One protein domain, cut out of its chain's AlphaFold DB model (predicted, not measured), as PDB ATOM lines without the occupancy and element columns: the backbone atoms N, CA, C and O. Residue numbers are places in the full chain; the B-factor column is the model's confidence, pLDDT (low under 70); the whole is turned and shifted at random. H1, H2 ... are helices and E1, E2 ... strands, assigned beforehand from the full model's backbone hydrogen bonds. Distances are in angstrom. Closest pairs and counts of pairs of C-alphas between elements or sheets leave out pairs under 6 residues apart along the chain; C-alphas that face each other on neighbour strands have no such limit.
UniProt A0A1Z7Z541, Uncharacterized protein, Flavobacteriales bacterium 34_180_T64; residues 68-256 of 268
ATOM      1  N   ALA A  68     211.263 269.964 178.719       92.19
ATOM      2  CA  ALA A  68     210.944 270.375 177.360       92.19
ATOM      3  C   ALA A  68     212.217 270.469 176.516       92.19
ATOM      4  O   ALA A  68     213.297 270.774 177.030       92.19
ATOM      5  N   PHE A  69     212.059 270.235 175.216       92.62
ATOM      6  CA  PHE A  69     213.091 270.449 174.211       92.62
ATOM      7  C   PHE A  69     212.698 271.598 173.295       92.62
ATOM      8  O   PHE A  69     211.520 271.817 173.015       92.62
ATOM      9  N   ARG A  70     213.698 272.351 172.852       90.31
ATOM     10  CA  ARG A  70     213.532 273.475 171.934       90.31
ATOM     11  C   ARG A  70     214.811 273.666 171.129       90.31
ATOM     12  O   ARG A  70     215.891 273.329 171.600       90.31
ATOM     13  N   THR A  71     214.719 274.287 169.963       91.31
ATOM     14  CA  THR A  71     215.883 274.800 169.234       91.31
ATOM     15  C   THR A  71     215.819 276.321 169.175       91.31
ATOM     16  O   THR A  71     214.754 276.883 168.922       91.31
ATOM     17  N   LEU A  72     216.941 276.984 169.447       89.50
ATOM     18  CA  LEU A  72     217.075 278.427 169.273       89.50
ATOM     19  C   LEU A  72     217.277 278.767 167.804       89.50
ATOM     20  O   LEU A  72     218.079 278.129 167.122       89.50
ATOM     21  N   ASN A  73     216.613 279.820 167.347       88.44
ATOM     22  CA  ASN A  73     216.972 280.453 166.088       88.44
ATOM     23  C   ASN A  73     218.214 281.355 166.255       88.44
ATOM     24  O   ASN A  73     218.713 281.593 167.358       88.44
ATOM     25  N   ILE A  74     218.728 281.861 165.134       86.25
ATOM     26  CA  ILE A  74     219.967 282.652 165.090       86.25
ATOM     27  C   ILE A  74     219.849 283.947 165.912       86.25
ATOM     28  O   ILE A  74     220.778 284.295 166.641       86.25
ATOM     29  N   ASP A  75     218.710 284.638 165.854       86.69
ATOM     30  CA  ASP A  75     218.497 285.888 166.593       86.69
ATOM     31  C   ASP A  75     218.488 285.661 168.107       86.69
ATOM     32  O   ASP A  75     219.018 286.462 168.879       86.69
ATOM     33  N   GLU A  76     217.913 284.544 168.542       86.69
ATOM     34  CA  GLU A  76     217.862 284.129 169.942       86.69
ATOM     35  C   GLU A  76     219.253 283.769 170.467       86.69
ATOM     36  O   GLU A  76     219.626 284.190 171.565       86.69
ATOM     37  N   ILE A  77     220.052 283.071 169.655       84.94
ATOM     38  CA  ILE A  77     221.463 282.789 169.946       84.94
ATOM     39  C   ILE A  77     222.254 284.099 170.066       84.94
ATOM     40  O   ILE A  77     223.033 284.268 171.005       84.94
ATOM     41  N   ASN A  78     222.033 285.053 169.161       82.88
ATOM     42  CA  ASN A  78     222.710 286.347 169.191       82.88
ATOM     43  C   ASN A  78     222.346 287.160 170.442       82.88
ATOM     44  O   ASN A  78     223.237 287.704 171.095       82.88
ATOM     45  N   LYS A  79     221.063 287.197 170.828       83.62
ATOM     46  CA  LYS A  79     220.606 287.849 172.071       83.62
ATOM     47  C   LYS A  79     221.201 287.192 173.313       83.62
ATOM     48  O   LYS A  79     221.684 287.894 174.198       83.62
ATOM     49  N   LEU A  80     221.216 285.858 173.357       83.44
ATOM     50  CA  LEU A  80     221.848 285.101 174.434       83.44
ATOM     51  C   LEU A  80     223.334 285.464 174.552       83.44
ATOM     52  O   LEU A  80     223.804 285.818 175.631       83.44
ATOM     53  N   ASN A  81     224.064 285.448 173.435       80.50
ATOM     54  CA  ASN A  81     225.476 285.815 173.405       80.50
ATOM     55  C   ASN A  81     225.702 287.260 173.863       80.50
ATOM     56  O   ASN A  81     226.614 287.507 174.651       80.50
ATOM     57  N   ALA A  82     224.870 288.210 173.430       80.56
ATOM     58  CA  ALA A  82     224.961 289.608 173.846       80.56
ATOM     59  C   ALA A  82     224.760 289.780 175.363       80.56
ATOM     60  O   ALA A  82     225.529 290.489 176.009       80.56
ATOM     61  N   LEU A  83     223.777 289.093 175.955       79.25
ATOM     62  CA  LEU A  83     223.516 289.157 177.399       79.25
ATOM     63  C   LEU A  83     224.667 288.589 178.229       79.25
ATOM     64  O   LEU A  83     225.023 289.153 179.260       79.25
ATOM     65  N   ILE A  84     225.266 287.491 177.771       77.12
ATOM     66  CA  ILE A  84     226.347 286.829 178.509       77.12
ATOM     67  C   ILE A  84     227.662 287.606 178.356       77.12
ATOM     68  O   ILE A  84     228.395 287.783 179.326       77.12
ATOM     69  N   THR A  85     227.951 288.123 177.160       74.88
ATOM     70  CA  THR A  85     229.181 288.892 176.895       74.88
ATOM     71  C   THR A  85     229.176 290.276 177.539       74.88
ATOM     72  O   THR A  85     230.242 290.761 177.908       74.88
ATOM     73  N   LYS A  86     228.006 290.889 177.773       68.94
ATOM     74  CA  LYS A  86     227.889 292.174 178.490       68.94
ATOM     75  C   LYS A  86     228.455 292.122 179.922       68.94
ATOM     76  O   LYS A  86     228.793 293.167 180.469       68.94
ATOM     77  N   GLY A  87     228.562 290.929 180.520       57.59
ATOM     78  CA  GLY A  87     229.049 290.720 181.890       57.59
ATOM     79  C   GLY A  87     230.495 290.222 182.032       57.59
ATOM     80  O   GLY A  87     231.009 290.222 183.149       57.59
ATOM     81  N   GLU A  88     231.177 289.806 180.959       56.25
ATOM     82  CA  GLU A  88     232.553 289.287 181.036       56.25
ATOM     83  C   GLU A  88     233.465 289.899 179.966       56.25
ATOM     84  O   GLU A  88     233.120 289.946 178.789       56.25
ATOM     85  N   ASN A  89     234.683 290.289 180.362       49.47
ATOM     86  CA  ASN A  89     235.753 290.698 179.450       49.47
ATOM     87  C   ASN A  89     236.068 289.577 178.437       49.47
ATOM     88  O   ASN A  89     236.876 288.695 178.722       49.47
ATOM     89  N   HIS A  90     235.409 289.612 177.274       46.31
ATOM     90  CA  HIS A  90     235.761 289.014 175.977       46.31
ATOM     91  C   HIS A  90     236.356 287.588 175.942       46.31
ATOM     92  O   HIS A  90     237.020 287.226 174.969       46.31
ATOM     93  N   LYS A  91     236.125 286.716 176.932       54.50
ATOM     94  CA  LYS A  91     236.445 285.294 176.746       54.50
ATOM     95  C   LYS A  91     235.469 284.729 175.731       54.50
ATOM     96  O   LYS A  91     234.269 284.820 175.934       54.50
ATOM     97  N   SER A  92     235.985 284.144 174.652       53.66
ATOM     98  CA  SER A  92     235.170 283.465 173.644       53.66
ATOM     99  C   SER A  92     234.340 282.364 174.313       53.66
ATOM    100  O   SER A  92     234.853 281.311 174.701       53.66
ATOM    101  N   ILE A  93     233.059 282.659 174.533       62.34
ATOM    102  CA  ILE A  93     232.035 281.716 175.011       62.34
ATOM    103  C   ILE A  93     231.389 280.990 173.820       62.34
ATOM    104  O   ILE A  93     230.558 280.099 173.985       62.34
ATOM    105  N   VAL A  94     231.828 281.345 172.610       66.50
ATOM    106  CA  VAL A  94     231.492 280.681 171.360       66.50
ATOM    107  C   VAL A  94     231.886 279.208 171.485       66.50
ATOM    108  O   VAL A  94     233.002 278.887 171.893       66.50
ATOM    109  N   ASN A  95     230.956 278.315 171.154       78.94
ATOM    110  CA  ASN A  95     231.094 276.853 171.202       78.94
ATOM    111  C   ASN A  95     231.030 276.168 172.578       78.94
ATOM    112  O   ASN A  95     231.355 274.983 172.663       78.94
ATOM    113  N   LYS A  96     230.553 276.837 173.634       87.81
ATOM    114  CA  LYS A  96     230.307 276.187 174.937       87.81
ATOM    115  C   LYS A  96     228.845 275.813 175.149       87.81
ATOM    116  O   LYS A  96     227.946 276.477 174.642       87.81
ATOM    117  N   THR A  97     228.614 274.773 175.950       90.81
ATOM    118  CA  THR A  97     227.268 274.448 176.441       90.81
ATOM    119  C   THR A  97     226.935 275.343 177.632       90.81
ATOM    120  O   THR A  97     227.626 275.313 178.653       90.81
ATOM    121  N   PHE A  98     225.867 276.125 177.539       90.88
ATOM    122  CA  PHE A  98     225.407 276.971 178.636       90.88
ATOM    123  C   PHE A  98     224.507 276.191 179.580       90.88
ATOM    124  O   PHE A  98     223.658 275.423 179.142       90.88
ATOM    125  N   ILE A  99     224.670 276.415 180.880       92.12
ATOM    126  CA  ILE A  99     223.785 275.888 181.917       92.12
ATOM    127  C   ILE A  99     223.255 277.081 182.694       92.12
ATOM    128  O   ILE A  99     223.977 277.695 183.480       92.12
ATOM    129  N   ILE A 100     221.992 277.407 182.464       91.19
ATOM    130  CA  ILE A 100     221.330 278.573 183.034       91.19
ATOM    131  C   ILE A 100     220.415 278.101 184.149       91.19
ATOM    132  O   ILE A 100     219.629 277.173 183.973       91.19
ATOM    133  N   SER A 101     220.516 278.741 185.305       91.25
ATOM    134  CA  SER A 101     219.557 278.605 186.399       91.25
ATOM    135  C   SER A 101     218.900 279.952 186.643       91.25
ATOM    136  O   SER A 101     219.599 280.949 186.786       91.25
ATOM    137  N   TYR A 102     217.576 279.984 186.692       90.31
ATOM    138  CA  TYR A 102     216.792 281.203 186.824       90.31
ATOM    139  C   TYR A 102     216.160 281.321 188.212       90.31
ATOM    140  O   TYR A 102     215.825 280.329 188.869       90.31
ATOM    141  N   SER A 103     216.042 282.549 188.706       88.56
ATOM    142  CA  SER A 103     215.369 282.863 189.965       88.56
ATOM    143  C   SER A 103     214.741 284.247 189.893       88.56
ATOM    144  O   SER A 103     215.450 285.225 189.707       88.56
ATOM    145  N   ASP A 104     213.432 284.361 190.123       87.75
ATOM    146  CA  ASP A 104     212.764 285.671 190.082       87.75
ATOM    147  C   ASP A 104     213.379 286.667 191.066       87.75
ATOM    148  O   ASP A 104     213.515 287.849 190.771       87.75
ATOM    149  N   THR A 105     213.756 286.211 192.259       89.12
ATOM    150  CA  THR A 105     214.335 287.083 193.279       89.12
ATOM    151  C   THR A 105     215.479 286.402 194.012       89.12
ATOM    152  O   THR A 105     215.329 285.304 194.555       89.12
ATOM    153  N   LEU A 106     216.617 287.087 194.083       88.75
ATOM    154  CA  LEU A 106     217.727 286.734 194.954       88.75
ATOM    155  C   LEU A 106     217.511 287.389 196.315       88.75
ATOM    156  O   LEU A 106     217.537 288.607 196.463       88.75
ATOM    157  N   TYR A 107     217.275 286.567 197.330       86.38
ATOM    158  CA  TYR A 107     217.056 287.053 198.686       86.38
ATOM    159  C   TYR A 107     218.345 287.036 199.490       86.38
ATOM    160  O   TYR A 107     218.827 285.947 199.837       86.38
ATOM    161  N   GLY A 108     218.834 288.223 199.850       84.69
ATOM    162  CA  GLY A 108     219.852 288.396 200.873       84.69
ATOM    163  C   GLY A 108     219.360 287.928 202.240       84.69
ATOM    164  O   GLY A 108     218.162 287.836 202.519       84.69
ATOM    165  N   PHE A 109     220.301 287.596 203.102       81.06
ATOM    166  CA  PHE A 109     220.126 287.301 204.505       81.06
ATOM    167  C   PHE A 109     219.240 288.318 205.226       81.06
ATOM    168  O   PHE A 109     218.269 287.914 205.871       81.06
ATOM    169  N   ASN A 110     219.513 289.618 205.077       81.00
ATOM    170  CA  ASN A 110     218.730 290.654 205.753       81.00
ATOM    171  C   ASN A 110     217.267 290.659 205.291       81.00
ATOM    172  O   ASN A 110     216.351 290.753 206.113       81.00
ATOM    173  N   ALA A 111     217.035 290.483 203.987       85.75
ATOM    174  CA  ALA A 111     215.692 290.377 203.428       85.75
ATOM    175  C   ALA A 111     214.956 289.131 203.950       85.75
ATOM    176  O   ALA A 111     213.821 289.239 204.408       85.75
ATOM    177  N   ARG A 112     215.620 287.963 203.988       82.44
ATOM    178  CA  ARG A 112     215.039 286.727 204.556       82.44
ATOM    179  C   ARG A 112     214.690 286.879 206.028       82.44
ATOM    180  O   ARG A 112     213.666 286.366 206.468       82.44
ATOM    181  N   MET A 113     215.542 287.561 206.791       81.38
ATOM    182  CA  MET A 113     215.290 287.826 208.203       81.38
ATOM    183  C   MET A 113     214.053 288.699 208.385       81.38
ATOM    184  O   MET A 113     213.192 288.373 209.201       81.38
ATOM    185  N   LYS A 114     213.934 289.773 207.600       83.00
ATOM    186  CA  LYS A 114     212.768 290.657 207.634       83.00
ATOM    187  C   LYS A 114     211.479 289.900 207.303       83.00
ATOM    188  O   LYS A 114     210.521 290.000 208.066       83.00
ATOM    189  N   ASP A 115     211.480 289.102 206.238       79.75
ATOM    190  CA  ASP A 115     210.306 288.331 205.814       79.75
ATOM    191  C   ASP A 115     209.905 287.278 206.860       79.75
ATOM    192  O   ASP A 115     208.731 287.157 207.210       79.75
ATOM    193  N   ALA A 116     210.876 286.570 207.443       79.06
ATOM    194  CA  ALA A 116     210.616 285.600 208.504       79.06
ATOM    195  C   ALA A 116     210.033 286.251 209.768       79.06
ATOM    196  O   ALA A 116     209.116 285.702 210.378       79.06
ATOM    197  N   LEU A 117     210.532 287.431 210.157       78.19
ATOM    198  CA  LEU A 117     210.003 288.183 211.297       78.19
ATOM    199  C   LEU A 117     208.573 288.673 211.046       78.19
ATOM    200  O   LEU A 117     207.753 288.642 211.963       78.19
ATOM    201  N   LEU A 118     208.259 289.110 209.823       79.44
ATOM    202  CA  LEU A 118     206.896 289.491 209.442       79.44
ATOM    203  C   LEU A 118     205.942 288.292 209.523       79.44
ATOM    204  O   LEU A 118     204.886 288.396 210.142       79.44
ATOM    205  N   HIS A 119     206.350 287.144 208.981       75.81
ATOM    206  CA  HIS A 119     205.549 285.919 208.994       75.81
ATOM    207  C   HIS A 119     205.356 285.344 210.409       75.81
ATOM    208  O   HIS A 119     204.315 284.783 210.745       75.81
ATOM    209  N   HIS A 120     206.361 285.475 211.276       73.88
ATOM    210  CA  HIS A 120     206.261 285.047 212.673       73.88
ATOM    211  C   HIS A 120     205.283 285.927 213.465       73.88
ATOM    212  O   HIS A 120     204.432 285.399 214.184       73.88
ATOM    213  N   LYS A 121     205.321 287.251 213.241       70.94
ATOM    214  CA  LYS A 121     204.343 288.197 213.805       70.94
ATOM    215  C   LYS A 121     202.915 287.900 213.347       70.94
ATOM    216  O   LYS A 121     202.016 287.918 214.182       70.94
ATOM    217  N   SER A 122     202.697 287.601 212.063       75.50
ATOM    218  CA  SER A 122     201.351 287.311 211.541       75.50
ATOM    219  C   SER A 122     200.742 286.023 212.101       75.50
ATOM    220  O   SER A 122     199.525 285.892 212.125       75.50
ATOM    221  N   LEU A 123     201.567 285.086 212.574       73.69
ATOM    222  CA  LEU A 123     201.116 283.829 213.184       73.69
ATOM    223  C   LEU A 123     200.963 283.901 214.715       73.69
ATOM    224  O   LEU A 123     200.657 282.894 215.348       73.69
ATOM    225  N   GLY A 124     201.174 285.072 215.330       66.06
ATOM    226  CA  GLY A 124     200.955 285.276 216.767       66.06
ATOM    227  C   GLY A 124     201.936 284.534 217.681       66.06
ATOM    228  O   GLY A 124     201.702 284.422 218.887       66.06
ATOM    229  N   PHE A 125     203.046 284.020 217.145       67.06
ATOM    230  CA  PHE A 125     204.048 283.339 217.955       67.06
ATOM    231  C   PHE A 125     204.772 284.346 218.867       67.06
ATOM    232  O   PHE A 125     205.321 285.347 218.418       67.06
ATOM    233  N   LYS A 126     204.797 284.074 220.180       55.00
ATOM    234  CA  LYS A 126     205.408 284.951 221.203       55.00
ATOM    235  C   LYS A 126     206.918 284.754 221.391       55.00
ATOM    236  O   LYS A 126     207.539 285.488 222.157       55.00
ATOM    237  N   THR A 127     207.523 283.753 220.753       57.72
ATOM    238  CA  THR A 127     208.952 283.471 220.927       57.72
ATOM    239  C   THR A 127     209.793 284.572 220.286       57.72
ATOM    240  O   THR A 127     209.661 284.852 219.099       57.72
ATOM    241  N   LYS A 128     210.679 285.212 221.062       58.19
ATOM    242  CA  LYS A 128     211.692 286.124 220.512       58.19
ATOM    243  C   LYS A 128     212.549 285.326 219.530       58.19
ATOM    244  O   LYS A 128     213.369 284.517 219.943       58.19
ATOM    245  N   PHE A 129     212.332 285.520 218.234       60.47
ATOM    246  CA  PHE A 129     213.142 284.886 217.203       60.47
ATOM    247  C   PHE A 129     214.573 285.440 217.312       60.47
ATOM    248  O   PHE A 129     214.826 286.601 216.991       60.47
ATOM    249  N   GLU A 130     215.502 284.654 217.862       63.59
ATOM    250  CA  GLU A 130     216.833 285.157 218.205       63.59
ATOM    251  C   GLU A 130     217.738 285.301 216.974       63.59
ATOM    252  O   GLU A 130     217.897 284.377 216.173       63.59
ATOM    253  N   LYS A 131     218.439 286.440 216.883       64.12
ATOM    254  CA  LYS A 131     219.452 286.754 215.855       64.12
ATOM    255  C   LYS A 131     220.516 285.651 215.688       64.12
ATOM    256  O   LYS A 131     221.036 285.458 214.593       64.12
ATOM    257  N   LYS A 132     220.799 284.879 216.745       64.75
ATOM    258  CA  LYS A 132     221.752 283.753 216.736       64.75
ATOM    259  C   LYS A 132     221.360 282.629 215.770       64.75
ATOM    260  O   LYS A 132     222.238 282.048 215.135       64.75
ATOM    261  N   HIS A 133     220.062 282.347 215.608       67.31
ATOM    262  CA  HIS A 133     219.606 281.352 214.632       67.31
ATOM    263  C   HIS A 133     219.981 281.769 213.211       67.31
ATOM    264  O   HIS A 133     220.422 280.945 212.414       67.31
ATOM    265  N   PHE A 134     219.875 283.063 212.920       70.44
ATOM    266  CA  PHE A 134     220.192 283.623 211.620       70.44
ATOM    267  C   PHE A 134     221.693 283.514 211.291       70.44
ATOM    268  O   PHE A 134     222.025 282.982 210.235       70.44
ATOM    269  N   THR A 135     222.608 283.839 212.207       71.12
ATOM    270  CA  THR A 135     224.062 283.678 211.969       71.12
ATOM    271  C   THR A 135     224.465 282.234 211.612       71.12
ATOM    272  O   THR A 135     225.338 282.001 210.774       71.12
ATOM    273  N   PHE A 136     223.805 281.225 212.192       75.56
ATOM    274  CA  PHE A 136     224.019 279.829 211.793       75.56
ATOM    275  C   PHE A 136     223.547 279.553 210.352       75.56
ATOM    276  O   PHE A 136     224.243 278.885 209.580       75.56
ATOM    277  N   TYR A 137     222.378 280.078 209.968       72.25
ATOM    278  CA  TYR A 137     221.856 279.949 208.605       72.25
ATOM    279  C   TYR A 137     222.736 280.654 207.571       72.25
ATOM    280  O   TYR A 137     222.962 280.089 206.502       72.25
ATOM    281  N   GLU A 138     223.270 281.828 207.896       77.94
ATOM    282  CA  GLU A 138     224.199 282.581 207.051       77.94
ATOM    283  C   GLU A 138     225.445 281.751 206.717       77.94
ATOM    284  O   GLU A 138     225.720 281.470 205.549       77.94
ATOM    285  N   ASN A 139     226.126 281.233 207.742       79.75
ATOM    286  CA  ASN A 139     227.299 280.374 207.568       79.75
ATOM    287  C   ASN A 139     226.987 279.113 206.750       79.75
ATOM    288  O   ASN A 139     227.785 278.673 205.916       79.75
ATOM    289  N   LYS A 140     225.799 278.529 206.949       80.75
ATOM    290  CA  LYS A 140     225.334 277.370 206.178       80.75
ATOM    291  C   LYS A 140     225.093 277.716 204.706       80.75
ATOM    292  O   LYS A 140     225.402 276.887 203.847       80.75
ATOM    293  N   ILE A 141     224.548 278.896 204.408       78.19
ATOM    294  CA  ILE A 141     224.360 279.392 203.036       78.19
ATOM    295  C   ILE A 141     225.725 279.621 202.388       78.19
ATOM    296  O   ILE A 141     225.989 279.023 201.351       78.19
ATOM    297  N   LEU A 142     226.629 280.356 203.043       80.56
ATOM    298  CA  LEU A 142     227.980 280.626 202.537       80.56
ATOM    299  C   LEU A 142     228.756 279.337 202.232       80.56
ATOM    300  O   LEU A 142     229.381 279.210 201.176       80.56
ATOM    301  N   LYS A 143     228.687 278.336 203.122       82.88
ATOM    302  CA  LYS A 143     229.310 277.025 202.889       82.88
ATOM    303  C   LYS A 143     228.726 276.330 201.656       82.88
ATOM    304  O   LYS A 143     229.484 275.798 200.848       82.88
ATOM    305  N   LYS A 144     227.399 276.354 201.491       80.00
ATOM    306  CA  LYS A 144     226.732 275.782 200.313       80.00
ATOM    307  C   LYS A 144     227.115 276.508 199.026       80.00
ATOM    308  O   LYS A 144     227.381 275.832 198.039       80.00
ATOM    309  N   THR A 145     227.194 277.839 199.039       79.94
ATOM    310  CA  THR A 145     227.633 278.642 197.885       79.94
ATOM    311  C   THR A 145     229.046 278.239 197.455       79.94
ATOM    312  O   THR A 145     229.280 277.957 196.282       79.94
ATOM    313  N   LYS A 146     229.978 278.094 198.409       82.94
ATOM    314  CA  LYS A 146     231.352 277.633 198.131       82.94
ATOM    315  C   LYS A 146     231.401 276.206 197.571       82.94
ATOM    316  O   LYS A 146     232.173 275.931 196.654       82.94
ATOM    317  N   GLU A 147     230.608 275.285 198.123       82.69
ATOM    318  CA  GLU A 147     230.491 273.910 197.610       82.69
ATOM    319  C   GLU A 147     229.952 273.897 196.170       82.69
ATOM    320  O   GLU A 147     230.514 273.214 195.311       82.69
ATOM    321  N   LEU A 148     228.917 274.695 195.894       81.38
ATOM    322  CA  LEU A 148     228.320 274.837 194.568       81.38
ATOM    323  C   LEU A 148     229.310 275.422 193.558       81.38
ATOM    324  O   LEU A 148     229.451 274.878 192.468       81.38
ATOM    325  N   ASN A 149     230.058 276.463 193.920       83.50
ATOM    326  CA  ASN A 149     231.051 277.041 193.018       83.50
ATOM    327  C   ASN A 149     232.155 276.030 192.654       83.50
ATOM    328  O   ASN A 149     232.496 275.839 191.487       83.50
ATOM    329  N   LYS A 150     232.684 275.299 193.647       85.50
ATOM    330  CA  LYS A 150     233.653 274.216 193.387       85.50
ATOM    331  C   LYS A 150     233.082 273.168 192.427       85.50
ATOM    332  O   LYS A 150     233.818 272.636 191.595       85.50
ATOM    333  N   CYS A 151     231.785 272.890 192.536       83.69
ATOM    334  CA  CYS A 151     231.053 272.028 191.618       83.69
ATOM    335  C   CYS A 151     231.061 272.549 190.185       83.69
ATOM    336  O   CYS A 151     231.441 271.830 189.262       83.69
ATOM    337  N   GLN A 152     230.640 273.804 190.024       85.75
ATOM    338  CA  GLN A 152     230.507 274.467 188.735       85.75
ATOM    339  C   GLN A 152     231.860 274.479 188.040       85.75
ATOM    340  O   GLN A 152     231.993 273.869 186.987       85.75
ATOM    341  N   LYS A 153     232.906 274.992 188.698       87.12
ATOM    342  CA  LYS A 153     234.277 275.020 188.160       87.12
ATOM    343  C   LYS A 153     234.773 273.648 187.695       87.12
ATOM    344  O   LYS A 153     235.429 273.541 186.660       87.12
ATOM    345  N   ARG A 154     234.460 272.576 188.436       86.62
ATOM    346  CA  ARG A 154     234.820 271.207 188.034       86.62
ATOM    347  C   ARG A 154     234.088 270.778 186.761       86.62
ATOM    348  O   ARG A 154     234.715 270.186 185.887       86.62
ATOM    349  N   ASN A 155     232.791 271.052 186.667       85.75
ATOM    350  CA  ASN A 155     231.981 270.689 185.506       85.75
ATOM    351  C   ASN A 155     232.329 271.531 184.274       85.75
ATOM    352  O   ASN A 155     232.487 270.955 183.205       85.75
ATOM    353  N   GLU A 156     232.558 272.839 184.437       87.75
ATOM    354  CA  GLU A 156     233.032 273.733 183.367       87.75
ATOM    355  C   GLU A 156     234.315 273.213 182.730       87.75
ATOM    356  O   GLU A 156     234.426 273.161 181.509       87.75
ATOM    357  N   LYS A 157     235.263 272.750 183.554       86.75
ATOM    358  CA  LYS A 157     236.508 272.156 183.059       86.75
ATOM    359  C   LYS A 157     236.291 270.799 182.381       86.75
ATOM    360  O   LYS A 157     236.990 270.487 181.426       86.75
ATOM    361  N   LYS A 158     235.387 269.965 182.901       89.62
ATOM    362  CA  LYS A 158     235.202 268.574 182.449       89.62
ATOM    363  C   LYS A 158     234.355 268.450 181.181       89.62
ATOM    364  O   LYS A 158     234.584 267.522 180.415       89.62
ATOM    365  N   TYR A 159     233.372 269.328 181.003       88.94
ATOM    366  CA  TYR A 159     232.357 269.222 179.949       88.94
ATOM    367  C   TYR A 159     232.313 270.441 179.018       88.94
ATOM    368  O   TYR A 159     231.377 270.560 178.241       88.94
ATOM    369  N   GLU A 160     233.285 271.356 179.110       88.94
ATOM    370  CA  GLU A 160     233.313 272.600 178.318       88.94
ATOM    371  C   GLU A 160     232.029 273.434 178.469       88.94
ATOM    372  O   GLU A 160     231.541 274.072 177.536       88.94
ATOM    373  N   THR A 161     231.465 273.427 179.677       89.38
ATOM    374  CA  THR A 161     230.222 274.135 179.985       89.38
ATOM    375  C   THR A 161     230.485 275.531 180.530       89.38
ATOM    376  O   THR A 161     231.577 275.839 181.013       89.38
ATOM    377  N   TYR A 162     229.444 276.354 180.533       88.19
ATOM    378  CA  TYR A 162     229.432 277.671 181.147       88.19
ATOM    379  C   TYR A 162     228.193 277.823 182.035       88.19
ATOM    380  O   TYR A 162     227.068 277.783 181.537       88.19
ATOM    381  N   PHE A 163     228.385 277.956 183.352       88.25
ATOM    382  CA  PHE A 163     227.272 278.123 184.289       88.25
ATOM    383  C   PHE A 163     226.904 279.594 184.452       88.25
ATOM    384  O   PHE A 163     227.771 280.439 184.699       88.25
ATOM    385  N   LEU A 164     225.602 279.862 184.386       87.81
ATOM    386  CA  LEU A 164     225.015 281.176 184.576       87.81
ATOM    387  C   LEU A 164     223.843 281.122 185.560       87.81
ATOM    388  O   LEU A 164     222.969 280.259 185.456       87.81
ATOM    389  N   GLN A 165     223.800 282.081 186.483       88.56
ATOM    390  CA  GLN A 165     222.646 282.316 187.341       88.56
ATOM    391  C   GLN A 165     221.919 283.591 186.886       88.56
ATOM    392  O   GLN A 165     222.399 284.701 187.097       88.56
ATOM    393  N   ALA A 166     220.763 283.430 186.250       89.62
ATOM    394  CA  ALA A 166     219.904 284.532 185.832       89.62
ATOM    395  C   ALA A 166     218.936 284.928 186.957       89.62
ATOM    396  O   ALA A 166     218.455 284.057 187.696       89.62
ATOM    397  N   TYR A 167     218.642 286.222 187.096       90.25
ATOM    398  CA  TYR A 167     217.696 286.702 188.104       90.25
ATOM    399  C   TYR A 167     216.984 287.999 187.726       90.25
ATOM    400  O   TYR A 167     217.591 288.844 187.087       90.25
ATOM    401  N   THR A 168     215.748 288.207 188.188       89.75
ATOM    402  CA  THR A 168     215.027 289.469 187.914       89.75
ATOM    403  C   THR A 168     215.313 290.536 188.976       89.75
ATOM    404  O   THR A 168     215.721 291.652 188.660       89.75
ATOM    405  N   TYR A 169     215.144 290.194 190.257       90.56
ATOM    406  CA  TYR A 169     215.281 291.139 191.371       90.56
ATOM    407  C   TYR A 169     216.377 290.719 192.349       90.56
ATOM    408  O   TYR A 169     216.436 289.560 192.759       90.56
ATOM    409  N   ASP A 170     217.200 291.668 192.797       91.25
ATOM    410  CA  ASP A 170     218.119 291.462 193.919       91.25
ATOM    411  C   ASP A 170     217.612 292.184 195.176       91.25
ATOM    412  O   ASP A 170     217.435 293.400 195.192       91.25
ATOM    413  N   LYS A 171     217.389 291.426 196.253       90.50
ATOM    414  CA  LYS A 171     217.053 291.934 197.590       90.50
ATOM    415  C   LYS A 171     218.262 291.809 198.523       90.50
ATOM    416  O   LYS A 171     218.166 291.198 199.591       90.50
ATOM    417  N   GLY A 172     219.394 292.367 198.095       85.19
ATOM    418  CA  GLY A 172     220.640 292.460 198.866       85.19
ATOM    419  C   GLY A 172     221.492 291.189 198.885       85.19
ATOM    420  O   GLY A 172     222.421 291.092 199.680       85.19
ATOM    421  N   TYR A 173     221.200 290.200 198.042       86.44
ATOM    422  CA  TYR A 173     221.966 288.958 197.972       86.44
ATOM    423  C   TYR A 173     223.369 289.184 197.406       86.44
ATOM    424  O   TYR A 173     224.333 288.669 197.974       86.44
ATOM    425  N   LEU A 174     223.504 289.946 196.316       84.12
ATOM    426  CA  LEU A 174     224.801 290.132 195.654       84.12
ATOM    427  C   LEU A 174     225.768 290.948 196.511       84.12
ATOM    428  O   LEU A 174     226.953 290.645 196.556       84.12
ATOM    429  N   SER A 175     225.262 291.928 197.261       78.50
ATOM    430  CA  SER A 175     226.064 292.693 198.223       78.50
ATOM    431  C   SER A 175     226.563 291.861 199.409       78.50
ATOM    432  O   SER A 175     227.533 292.239 200.059       78.50
ATOM    433  N   GLU A 176     225.896 290.749 199.721       74.56
ATOM    434  CA  GLU A 176     226.190 289.908 200.889       74.56
ATOM    435  C   GLU A 176     226.982 288.636 200.540       74.56
ATOM    436  O   GLU A 176     227.472 287.941 201.432       74.56
ATOM    437  N   GLN A 177     227.098 288.282 199.259       72.12
ATOM    438  CA  GLN A 177     227.857 287.117 198.809       72.12
ATOM    439  C   GLN A 177     229.174 287.536 198.162       72.12
ATOM    440  O   GLN A 177     229.269 288.539 197.467       72.12
ATOM    441  N   ASN A 178     230.207 286.713 198.347       62.56
ATOM    442  CA  ASN A 178     231.443 286.874 197.591       62.56
ATOM    443  C   ASN A 178     231.195 286.379 196.154       62.56
ATOM    444  O   ASN A 178     230.791 285.226 195.977       62.56
ATOM    445  N   ASN A 179     231.410 287.252 195.163       62.41
ATOM    446  CA  ASN A 179     230.998 287.153 193.749       62.41
ATOM    447  C   ASN A 179     231.674 286.036 192.926       62.41
ATOM    448  O   ASN A 179     232.104 286.242 191.794       62.41
ATOM    449  N   GLU A 180     231.805 284.826 193.462       70.62
ATOM    450  CA  GLU A 180     232.450 283.736 192.733       70.62
ATOM    451  C   GLU A 180     231.511 282.987 191.769       70.62
ATOM    452  O   GLU A 180     231.985 282.144 191.007       70.62
ATOM    453  N   ILE A 181     230.202 283.255 191.835       77.12
ATOM    454  CA  ILE A 181     229.185 282.752 190.903       77.12
ATOM    455  C   ILE A 181     228.847 283.876 189.926       77.12
ATOM    456  O   ILE A 181     228.734 285.034 190.323       77.12
ATOM    457  N   ARG A 182     228.666 283.525 188.651       83.12
ATOM    458  CA  ARG A 182     228.285 284.481 187.611       83.12
ATOM    459  C   ARG A 182     226.786 284.729 187.646       83.12
ATOM    460  O   ARG A 182     226.002 283.809 187.399       83.12
ATOM    461  N   PHE A 183     226.417 285.970 187.932       85.94
ATOM    462  CA  PHE A 183     225.040 286.433 187.919       85.94
ATOM    463  C   PHE A 183     224.798 287.338 186.715       85.94
ATOM    464  O   PHE A 183     225.630 288.187 186.406       85.94
ATOM    465  N   VAL A 184     223.656 287.166 186.058       86.88
ATOM    466  CA  VAL A 184     223.164 288.090 185.031       86.88
ATOM    467  C   VAL A 184     221.766 288.518 185.431       86.88
ATOM    468  O   VAL A 184     220.897 287.675 185.667       86.88
ATOM    469  N   GLN A 185     221.569 289.828 185.529       88.44
ATOM    470  CA  GLN A 185     220.237 290.370 185.712       88.44
ATOM    471  C   GLN A 185     219.442 290.172 184.422       88.44
ATOM    472  O   GLN A 185     219.922 290.476 183.329       88.44
ATOM    473  N   ASP A 186     218.254 289.613 184.565       85.19
ATOM    474  CA  ASP A 186     217.326 289.320 183.496       85.19
ATOM    475  C   ASP A 186     216.229 290.381 183.454       85.19
ATOM    476  O   ASP A 186     215.347 290.405 184.312       85.19
ATOM    477  N   ASP A 187     216.233 291.203 182.409       81.50
ATOM    478  CA  ASP A 187     215.156 292.156 182.117       81.50
ATOM    479  C   ASP A 187     213.964 291.450 181.433       81.50
ATOM    480  O   ASP A 187     213.352 291.962 180.498       81.50
ATOM    481  N   SER A 188     213.616 290.253 181.915       81.94
ATOM    482  CA  SER A 188     212.587 289.334 181.393       81.94
ATOM    483  C   SER A 188     212.934 288.545 180.124       81.94
ATOM    484  O   SER A 188     212.057 287.856 179.598       81.94
ATOM    485  N   PHE A 189     214.171 288.587 179.621       84.12
ATOM    486  CA  PHE A 189     214.567 287.759 178.478       84.12
ATOM    487  C   PHE A 189     214.496 286.274 178.837       84.12
ATOM    488  O   PHE A 189     213.682 285.554 178.270       84.12
ATOM    489  N   PHE A 190     215.298 285.808 179.795       83.88
ATOM    490  CA  PHE A 190     215.324 284.401 180.190       83.88
ATOM    491  C   PHE A 190     213.957 283.943 180.690       83.88
ATOM    492  O   PHE A 190     213.509 282.857 180.313       83.88
ATOM    493  N   ARG A 191     213.281 284.780 181.485       82.81
ATOM    494  CA  ARG A 191     211.934 284.517 181.992       82.81
ATOM    495  C   ARG A 191     210.948 284.219 180.868       82.81
ATOM    496  O   ARG A 191     210.386 283.134 180.835       82.81
ATOM    497  N   ASN A 192     210.767 285.146 179.931       82.00
ATOM    498  CA  ASN A 192     209.763 284.993 178.874       82.00
ATOM    499  C   ASN A 192     210.161 283.917 177.863       82.00
ATOM    500  O   ASN A 192     209.317 283.315 177.210       82.00
ATOM    501  N   PHE A 193     211.463 283.692 177.714       79.44
ATOM    502  CA  PHE A 193     211.990 282.876 176.644       79.44
ATOM    503  C   PHE A 193     212.136 281.393 177.007       79.44
ATOM    504  O   PHE A 193     211.850 280.523 176.183       79.44
ATOM    505  N   PHE A 194     212.585 281.090 178.226       78.19
ATOM    506  CA  PHE A 194     212.801 279.716 178.699       78.19
ATOM    507  C   PHE A 194     211.872 279.327 179.848       78.19
ATOM    508  O   PHE A 194     211.613 278.142 180.051       78.19
ATOM    509  N   PHE A 195     211.412 280.301 180.632       74.88
ATOM    510  CA  PHE A 195     210.863 280.063 181.966       74.88
ATOM    511  C   PHE A 195     209.464 280.647 182.142       74.88
ATOM    512  O   PHE A 195     209.131 281.104 183.235       74.88
ATOM    513  N   ASP A 196     208.659 280.622 181.072       68.06
ATOM    514  CA  ASP A 196     207.319 281.200 181.081       68.06
ATOM    515  C   ASP A 196     206.517 280.744 182.314       68.06
ATOM    516  O   ASP A 196     206.577 279.594 182.772       68.06
ATOM    517  N   SER A 197     205.789 281.714 182.854       56.28
ATOM    518  CA  SER A 197     205.022 281.704 184.091       56.28
ATOM    519  C   SER A 197     204.071 280.516 184.237       56.28
ATOM    520  O   SER A 197     203.905 280.019 185.347       56.28
ATOM    521  N   GLY A 198     203.513 280.001 183.137       61.84
ATOM    522  CA  GLY A 198     202.630 278.831 183.177       61.84
ATOM    523  C   GLY A 198     203.354 277.533 183.538       61.84
ATOM    524  O   GLY A 198     202.773 276.626 184.128       61.84
ATOM    525  N   ASN A 199     204.651 277.440 183.232       61.72
ATOM    526  CA  ASN A 199     205.407 276.218 183.439       61.72
ATOM    527  C   ASN A 199     206.300 276.264 184.685       61.72
ATOM    528  O   ASN A 199     206.457 275.235 185.326       61.72
ATOM    529  N   ASN A 200     206.852 277.392 185.123       74.00
ATOM    530  CA  ASN A 200     207.796 277.403 186.261       74.00
ATOM    531  C   ASN A 200     209.058 276.543 186.017       74.00
ATOM    532  O   ASN A 200     209.605 275.931 186.943       74.00
ATOM    533  N   PHE A 201     209.529 276.468 184.770       81.94
ATOM    534  CA  PHE A 201     210.880 275.983 184.489       81.94
ATOM    535  C   PHE A 201     211.909 276.845 185.227       81.94
ATOM    536  O   PHE A 201     211.724 278.047 185.390       81.94
ATOM    537  N   LYS A 202     212.987 276.222 185.713       86.31
ATOM    538  CA  LYS A 202     214.018 276.921 186.505       86.31
ATOM    539  C   LYS A 202     215.410 276.789 185.926       86.31
ATOM    540  O   LYS A 202     216.313 277.506 186.348       86.31
ATOM    541  N   HIS A 203     215.598 275.860 184.998       92.31
ATOM    542  CA  HIS A 203     216.902 275.553 184.450       92.31
ATOM    543  C   HIS A 203     216.820 275.283 182.953       92.31
ATOM    544  O   HIS A 203     215.845 274.700 182.477       92.31
ATOM    545  N   ALA A 204     217.862 275.677 182.231       93.00
ATOM    546  CA  ALA A 204     218.037 275.383 180.819       93.00
ATOM    547  C   ALA A 204     219.483 274.958 180.548       93.00
ATOM    548  O   ALA A 204     220.420 275.511 181.128       93.00
ATOM    549  N   ILE A 205     219.664 273.980 179.665       93.75
ATOM    550  CA  ILE A 205     220.959 273.595 179.103       93.75
ATOM    551  C   ILE A 205     220.896 273.868 177.610       93.75
ATOM    552  O   ILE A 205     219.985 273.386 176.944       93.75
ATOM    553  N   ILE A 206     221.844 274.645 177.098       92.31
ATOM    554  CA  ILE A 206     221.860 275.112 175.712       92.31
ATOM    555  C   ILE A 206     223.161 274.657 175.075       92.31
ATOM    556  O   ILE A 206     224.239 275.080 175.494       92.31
ATOM    557  N   ASN A 207     223.069 273.797 174.071       91.25
ATOM    558  CA  ASN A 207     224.221 273.374 173.293       91.25
ATOM    559  C   ASN A 207     224.660 274.465 172.302       91.25
ATOM    560  O   ASN A 207     223.848 275.295 171.890       91.25
ATOM    561  N   PRO A 208     225.924 274.428 171.838       86.50
ATOM    562  CA  PRO A 208     226.439 275.364 170.835       86.50
ATOM    563  C   PRO A 208     225.627 275.451 169.541       86.50
ATOM    564  O   PRO A 208     225.639 276.476 168.872       86.50
ATOM    565  N   ASN A 209     224.939 274.369 169.179       87.81
ATOM    566  CA  ASN A 209     224.092 274.286 167.991       87.81
ATOM    567  C   ASN A 209     222.677 274.858 168.208       87.81
ATOM    568  O   ASN A 209     221.829 274.697 167.339       87.81
ATOM    569  N   GLY A 210     222.398 275.461 169.367       88.88
ATOM    570  CA  GLY A 210     221.092 276.023 169.702       88.88
ATOM    571  C   GLY A 210     220.081 275.015 170.254       88.88
ATOM    572  O   GLY A 210     218.993 275.427 170.651       88.88
ATOM    573  N   ALA A 211     220.397 273.717 170.339       92.12
ATOM    574  CA  ALA A 211     219.511 272.761 171.005       92.12
ATOM    575  C   ALA A 211     219.416 273.084 172.507       92.12
ATOM    576  O   ALA A 211     220.430 273.269 173.180       92.12
ATOM    577  N   CYS A 212     218.193 273.147 173.027       92.81
ATOM    578  CA  CYS A 212     217.859 273.532 174.391       92.81
ATOM    579  C   CYS A 212     217.091 272.425 175.098       92.81
ATOM    580  O   CYS A 212     216.082 271.935 174.594       92.81
ATOM    581  N   PHE A 213     217.535 272.103 176.306       94.50
ATOM    582  CA  PHE A 213     216.824 271.242 177.230       94.50
ATOM    583  C   PHE A 213     216.448 272.034 178.474       94.50
ATOM    584  O   PHE A 213     217.314 272.511 179.210       94.50
ATOM    585  N   ILE A 214     215.149 272.180 178.705       93.25
ATOM    586  CA  ILE A 214     214.577 273.017 179.756       93.25
ATOM    587  C   ILE A 214     213.943 272.107 180.804       93.25
ATOM    588  O   ILE A 214     213.268 271.138 180.459       93.25
ATOM    589  N   PHE A 215     214.160 272.392 182.090       92.44
ATOM    590  CA  PHE A 215     213.657 271.534 183.160       92.44
ATOM    591  C   PHE A 215     213.299 272.256 184.465       92.44
ATOM    592  O   PHE A 215     213.878 273.277 184.849       92.44
ATOM    593  N   LYS A 216     212.293 271.701 185.157       87.69
ATOM    594  CA  LYS A 216     211.783 272.181 186.459       87.69
ATOM    595  C   LYS A 216     212.493 271.501 187.623       87.69
ATOM    596  O   LYS A 216     212.825 272.133 188.624       87.69
ATOM    597  N   LYS A 217     212.697 270.187 187.497       81.94
ATOM    598  CA  LYS A 217     213.239 269.325 188.552       81.94
ATOM    599  C   LYS A 217     214.751 269.217 188.464       81.94
ATOM    600  O   LYS A 217     215.315 269.131 187.384       81.94
ATOM    601  N   VAL A 218     215.401 269.126 189.617       82.94
ATOM    602  CA  VAL A 218     216.838 268.844 189.680       82.94
ATOM    603  C   VAL A 218     217.115 267.489 189.027       82.94
ATOM    604  O   VAL A 218     216.568 266.475 189.458       82.94
ATOM    605  N   LEU A 219     217.974 267.484 188.007       86.44
ATOM    606  CA  LEU A 219     218.411 266.262 187.337       86.44
ATOM    607  C   LEU A 219     219.220 265.377 188.283       86.44
ATOM    608  O   LEU A 219     220.013 265.869 189.095       86.44
ATOM    609  N   THR A 220     219.084 264.061 188.129       85.25
ATOM    610  CA  THR A 220     219.991 263.130 188.801       85.25
ATOM    611  C   THR A 220     221.415 263.304 188.257       85.25
ATOM    612  O   THR A 220     221.615 263.778 187.133       85.25
ATOM    613  N   PRO A 221     222.453 262.910 189.014       81.94
ATOM    614  CA  PRO A 221     223.823 262.940 188.513       81.94
ATOM    615  C   PRO A 221     224.000 262.151 187.208       81.94
ATOM    616  O   PRO A 221     224.778 262.551 186.345       81.94
ATOM    617  N   PHE A 222     223.274 261.043 187.047       85.38
ATOM    618  CA  PHE A 222     223.288 260.263 185.813       85.38
ATOM    619  C   PHE A 222     222.696 261.053 184.642       85.38
ATOM    620  O   PHE A 222     223.338 261.160 183.597       85.38
ATOM    621  N   GLN A 223     221.523 261.659 184.833       89.50
ATOM    622  CA  GLN A 223     220.862 262.484 183.821       89.50
ATOM    623  C   GLN A 223     221.731 263.676 183.418       89.50
ATOM    624  O   GLN A 223     222.020 263.873 182.240       89.50
ATOM    625  N   MET A 224     222.242 264.422 184.398       88.75
ATOM    626  CA  MET A 224     223.114 265.564 184.142       88.75
ATOM    627  C   MET A 224     224.413 265.136 183.437       88.75
ATOM    628  O   MET A 224     224.856 265.785 182.499       88.75
ATOM    629  N   LYS A 225     225.027 264.010 183.814       88.19
ATOM    630  CA  LYS A 225     226.198 263.489 183.088       88.19
ATOM    631  C   LYS A 225     225.852 263.095 181.652       88.19
ATOM    632  O   LYS A 225     226.651 263.354 180.758       88.19
ATOM    633  N   SER A 226     224.708 262.451 181.440       89.50
ATOM    634  CA  SER A 226     224.276 261.986 180.118       89.50
ATOM    635  C   SER A 226     224.022 263.162 179.181       89.50
ATOM    636  O   SER A 226     224.516 263.161 178.058       89.50
ATOM    637  N   ILE A 227     223.354 264.208 179.671       91.25
ATOM    638  CA  ILE A 227     223.021 265.374 178.854       91.25
ATOM    639  C   ILE A 227     224.242 266.231 178.513       91.25
ATOM    640  O   ILE A 227     224.344 266.723 177.397       91.25
ATOM    641  N   LEU A 228     225.203 266.355 179.439       90.75
ATOM    642  CA  LEU A 228     226.430 267.128 179.212       90.75
ATOM    643  C   LEU A 228     227.467 266.382 178.364       90.75
ATOM    644  O   LEU A 228     228.332 267.012 177.765       90.75
ATOM    645  N   LYS A 229     227.420 265.045 178.320       88.69
ATOM    646  CA  LYS A 229     228.296 264.245 177.450       88.69
ATOM    647  C   LYS A 229     227.770 264.133 176.024       88.69
ATOM    648  O   LYS A 229     228.565 264.097 175.088       88.69
ATOM    649  N   ASN A 230     226.456 264.035 175.865       84.00
ATOM    650  CA  ASN A 230     225.837 263.826 174.566       84.00
ATOM    651  C   ASN A 230     225.521 265.179 173.932       84.00
ATOM    652  O   ASN A 230     224.678 265.913 174.431       84.00
ATOM    653  N   LYS A 231     226.167 265.506 172.807       79.94
ATOM    654  CA  LYS A 231     225.836 266.716 172.029       79.94
ATOM    655  C   LYS A 231     224.542 266.564 171.217       79.94
ATOM    656  O   LYS A 231     223.929 267.559 170.850       79.94
ATOM    657  N   ASN A 232     224.145 265.323 170.936       88.25
ATOM    658  CA  ASN A 232     222.893 264.981 170.272       88.25
ATOM    659  C   ASN A 232     221.903 264.434 171.313       88.25
ATOM    660  O   ASN A 232     222.219 263.472 172.017       88.25
ATOM    661  N   TRP A 233     220.728 265.055 171.409       92.88
ATOM    662  CA  TRP A 233     219.684 264.692 172.368       92.88
ATOM    663  C   TRP A 233     218.493 263.959 171.749       92.88
ATOM    664  O   TRP A 233     217.554 263.663 172.478       92.88
ATOM    665  N   ASN A 234     218.561 263.557 170.475       93.25
ATOM    666  CA  ASN A 234     217.472 262.853 169.787       93.25
ATOM    667  C   ASN A 234     216.975 261.631 170.573       93.25
ATOM    668  O   ASN A 234     215.777 261.423 170.698       93.25
ATOM    669  N   GLN A 235     217.878 260.834 171.161       94.12
ATOM    670  CA  GLN A 235     217.456 259.685 171.972       94.12
ATOM    671  C   GLN A 235     216.720 260.112 173.249       94.12
ATOM    672  O   GLN A 235     215.777 259.451 173.661       94.12
ATOM    673  N   ILE A 236     217.132 261.218 173.872       94.50
ATOM    674  CA  ILE A 236     216.468 261.734 175.072       94.50
ATOM    675  C   ILE A 236     215.088 262.292 174.697       94.50
ATOM    676  O   ILE A 236     214.124 262.069 175.418       94.50
ATOM    677  N   GLU A 237     214.964 262.962 173.554       94.56
ATOM    678  CA  GLU A 237     213.675 263.401 173.008       94.56
ATOM    679  C   GLU A 237     212.743 262.214 172.730       94.56
ATOM    680  O   GLU A 237     211.585 262.228 173.150       94.56
ATOM    681  N   LEU A 238     213.261 261.143 172.120       95.38
ATOM    682  CA  LEU A 238     212.510 259.905 171.896       95.38
ATOM    683  C   LEU A 238     212.069 259.254 173.211       95.38
ATOM    684  O   LEU A 238     210.923 258.821 173.318       95.38
ATOM    685  N   ASP A 239     212.934 259.220 174.226       95.31
ATOM    686  CA  ASP A 239     212.589 258.709 175.557       95.31
ATOM    687  C   ASP A 239     211.472 259.546 176.216       95.31
ATOM    688  O   ASP A 239     210.615 258.994 176.919       95.31
ATOM    689  N   LEU A 240     211.455 260.868 175.987       94.88
ATOM    690  CA  LEU A 240     210.401 261.763 176.475       94.88
ATOM    691  C   LEU A 240     209.075 261.451 175.782       94.88
ATOM    692  O   LEU A 240     208.097 261.156 176.468       94.88
ATOM    693  N   SER A 241     209.057 261.445 174.446       95.06
ATOM    694  CA  SER A 241     207.868 261.094 173.658       95.06
ATOM    695  C   SER A 241     207.346 259.709 174.019       95.06
ATOM    696  O   SER A 241     206.152 259.546 174.252       95.06
ATOM    697  N   ALA A 242     208.223 258.711 174.146       95.31
ATOM    698  CA  ALA A 242     207.828 257.368 174.557       95.31
ATOM    699  C   ALA A 242     207.191 257.374 175.953       95.31
ATOM    700  O   ALA A 242     206.172 256.717 176.165       95.31
ATOM    701  N   THR A 243     207.749 258.132 176.903       94.44
ATOM    702  CA  THR A 243     207.173 258.252 178.249       94.44
ATOM    703  C   THR A 243     205.777 258.884 178.219       94.44
ATOM    704  O   THR A 243     204.890 258.389 178.914       94.44
ATOM    705  N   ILE A 244     205.578 259.925 177.402       92.12
ATOM    706  CA  ILE A 244     204.280 260.595 177.209       92.12
ATOM    707  C   ILE A 244     203.270 259.623 176.589       92.12
ATOM    708  O   ILE A 244     202.231 259.354 177.183       92.12
ATOM    709  N   HIS A 245     203.592 259.027 175.437       91.62
ATOM    710  CA  HIS A 245     202.655 258.186 174.684       91.62
ATOM    711  C   HIS A 245     202.268 256.895 175.411       91.62
ATOM    712  O   HIS A 245     201.142 256.424 175.278       91.62
ATOM    713  N   THR A 246     203.184 256.314 176.188       89.75
ATOM    714  CA  THR A 246     202.908 255.084 176.949       89.75
ATOM    715  C   THR A 246     202.280 255.346 178.315       89.75
ATOM    716  O   THR A 246     201.936 254.389 179.006       89.75
ATOM    717  N   ASN A 247     202.156 256.614 178.734       85.69
ATOM    718  CA  ASN A 247     201.761 256.998 180.090       85.69
ATOM    719  C   ASN A 247     202.560 256.245 181.174       85.69
ATOM    720  O   ASN A 247     202.022 255.823 182.200       85.69
ATOM    721  N   SER A 248     203.864 256.041 180.945       88.50
ATOM    722  CA  SER A 248     204.695 255.249 181.853       88.50
ATOM    723  C   SER A 248     204.831 255.930 183.220       88.50
ATOM    724  O   SER A 248     205.475 256.976 183.360       88.50
ATOM    725  N   ILE A 249     204.290 255.279 184.258       90.00
ATOM    726  CA  ILE A 249     204.394 255.702 185.667       90.00
ATOM    727  C   ILE A 249     205.858 255.809 186.112       90.00
ATOM    728  O   ILE A 249     206.226 256.672 186.907       90.00
ATOM    729  N   ASN A 250     206.719 254.935 185.594       90.12
ATOM    730  CA  ASN A 250     208.124 254.891 185.981       90.12
ATOM    731  C   ASN A 250     209.040 255.625 185.004       90.12
ATOM    732  O   ASN A 250     210.244 255.609 185.224       90.12
ATOM    733  N   GLY A 251     208.513 256.265 183.959       91.75
ATOM    734  CA  GLY A 251     209.330 256.848 182.897       91.75
ATOM    735  C   GLY A 251     210.036 255.806 182.023       91.75
ATOM    736  O   GLY A 251     210.095 254.618 182.353       91.75
ATOM    737  N   ILE A 252     210.573 256.249 180.890       93.00
ATOM    738  CA  ILE A 252     211.366 255.434 179.958       93.00
ATOM    739  C   ILE A 252     212.751 256.066 179.789       93.00
ATOM    740  O   ILE A 252     212.896 257.288 179.830       93.00
ATOM    741  N   GLY A 253     213.775 255.217 179.642       92.81
ATOM    742  CA  GLY A 253     215.139 255.630 179.307       92.81
ATOM    743  C   GLY A 253     215.698 256.695 180.252       92.81
ATOM    744  O   GLY A 253     215.752 256.484 181.467       92.81
ATOM    745  N   PHE A 254     216.086 257.847 179.701       92.62
ATOM    746  CA  PHE A 254     216.596 258.995 180.458       92.62
ATOM    747  C   PHE A 254     215.662 259.457 181.588       92.62
ATOM    748  O   PHE A 254     216.136 259.934 182.622       92.62
ATOM    749  N   PHE A 255     214.346 259.307 181.422       93.25
ATOM    750  CA  PHE A 255     213.342 259.736 182.400       93.25
ATOM    751  C   PHE A 255     212.930 258.637 183.368       93.25
ATOM    752  O   PHE A 255     212.022 258.854 184.167       93.25
ATOM    753  N   LYS A 256     213.573 257.466 183.330       91.62
ATOM    754  CA  LYS A 256     213.254 256.391 184.261       91.62
ATOM    755  C   LYS A 256     213.436 256.865 185.707       91.62
ATOM    756  O   LYS A 256     214.450 257.456 186.073       91.62
TER     757      LYS A 256
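AT A GLANCE: This is residues 68 to 256 of the 268 residues of an uncharacterized protein of Flavobacteriales bacterium 34_180_T64 (UniProt A0A1Z7Z541). A twisted sheet of six strands curls round the short helix H5, and its two longest strands, E2 and E3, run side by side out to a far end where H2 lies. From that far end the long helix H3 runs back to the body, where H1, H6 and H7 lie; residues 122 to 127, of which 122 belongs to H2, stick out. The printed part has 189 residues with seven named helices and six named strands, in the order E1 H1 E2 H2 H3 E3 H4 E4 H5 E5 E6 H6 H7, of mixed class. The mixed sheet runs E1 E6 E5 E2 E3 E4. The whole is only just compact, close to loose, with a radius of gyration of the C-alphas of 19.3 A and spans of 57 by 47 by 29 A.

IN THESE COORDINATES: The sheet's strands are E1, residues 68 to 71, E6, 211 to 215, E5, 203 to 206, E2, 97 to 107 and 27.5 A long, E3, 161 to 171 and 28.3 A long, and E4, 183 to 185. C-alpha 68 is at (210.944, 270.375, 177.360). E2 bends by 75 degrees at residue 104 and E3 by 73 degrees at residue 168. H3, residues 131 to 159, is 42.0 A long, from (219.452, 286.754, 215.855) to (232.357, 269.222, 179.949). The other helices are H1, 74 to 85, H2, 109 to 122 and 20.1 A long, H4, 173 to 176, H5, 189 to 194, H6, 221 to 229, and H7, 234 to 245.

HOW THE PARTS SIT: E2 and E3 are parallel at 16 degrees, with N 99 and O 162 2.8 A apart, within hydrogen-bond range. With H2 and H3 they form a strand-helix-strand unit, two parallel neighbour strands joined through helices, with a right-handed crossover; E3, H4 and E4 form another, also right-handed. E3 and E4 are parallel (N 184 to O 165, 3.0 A). E5 is antiparallel to E2 (N 100 to O 204, 2.8 A) and to E6 (N 205 to O 213, 2.8 A), its hairpin partner; E6 is antiparallel to the edge strand E1 (N 70 to O 212, 3.0 A). H3, at a height over the sheet of 9.6 A and over none of its strands, is on the opposite face from H5. The closest C-alphas of H5 and E6 are those of Phe 194 and Ile 214, 7.0 A. H1, H2, H4 and H6 only graze the sheet; H7 is on it, with the C-alphas of Phe 69 and Glu 237 closest at 7.2 A. H2 and H3 are close but not clearly touching, closest at the C-alphas of Phe 109 and Glu 138, 6.7 A. Every O i to N i+4 pair is within hydrogen-bond range in H1, H2, H3, H5, H6 and H7; H4 is too short for one.

THE WHOLE: The farthest C-alphas, of Ile 74 and Lys 126, are 58.0 A apart. The printed part has no cut, and the link from H1 to E2 is long, with 11 residues. The mean pLDDT of the printed part is 82.4; residues 86 to 94, 124 to 133, 178 to 179 and 196 to 199 are under 70.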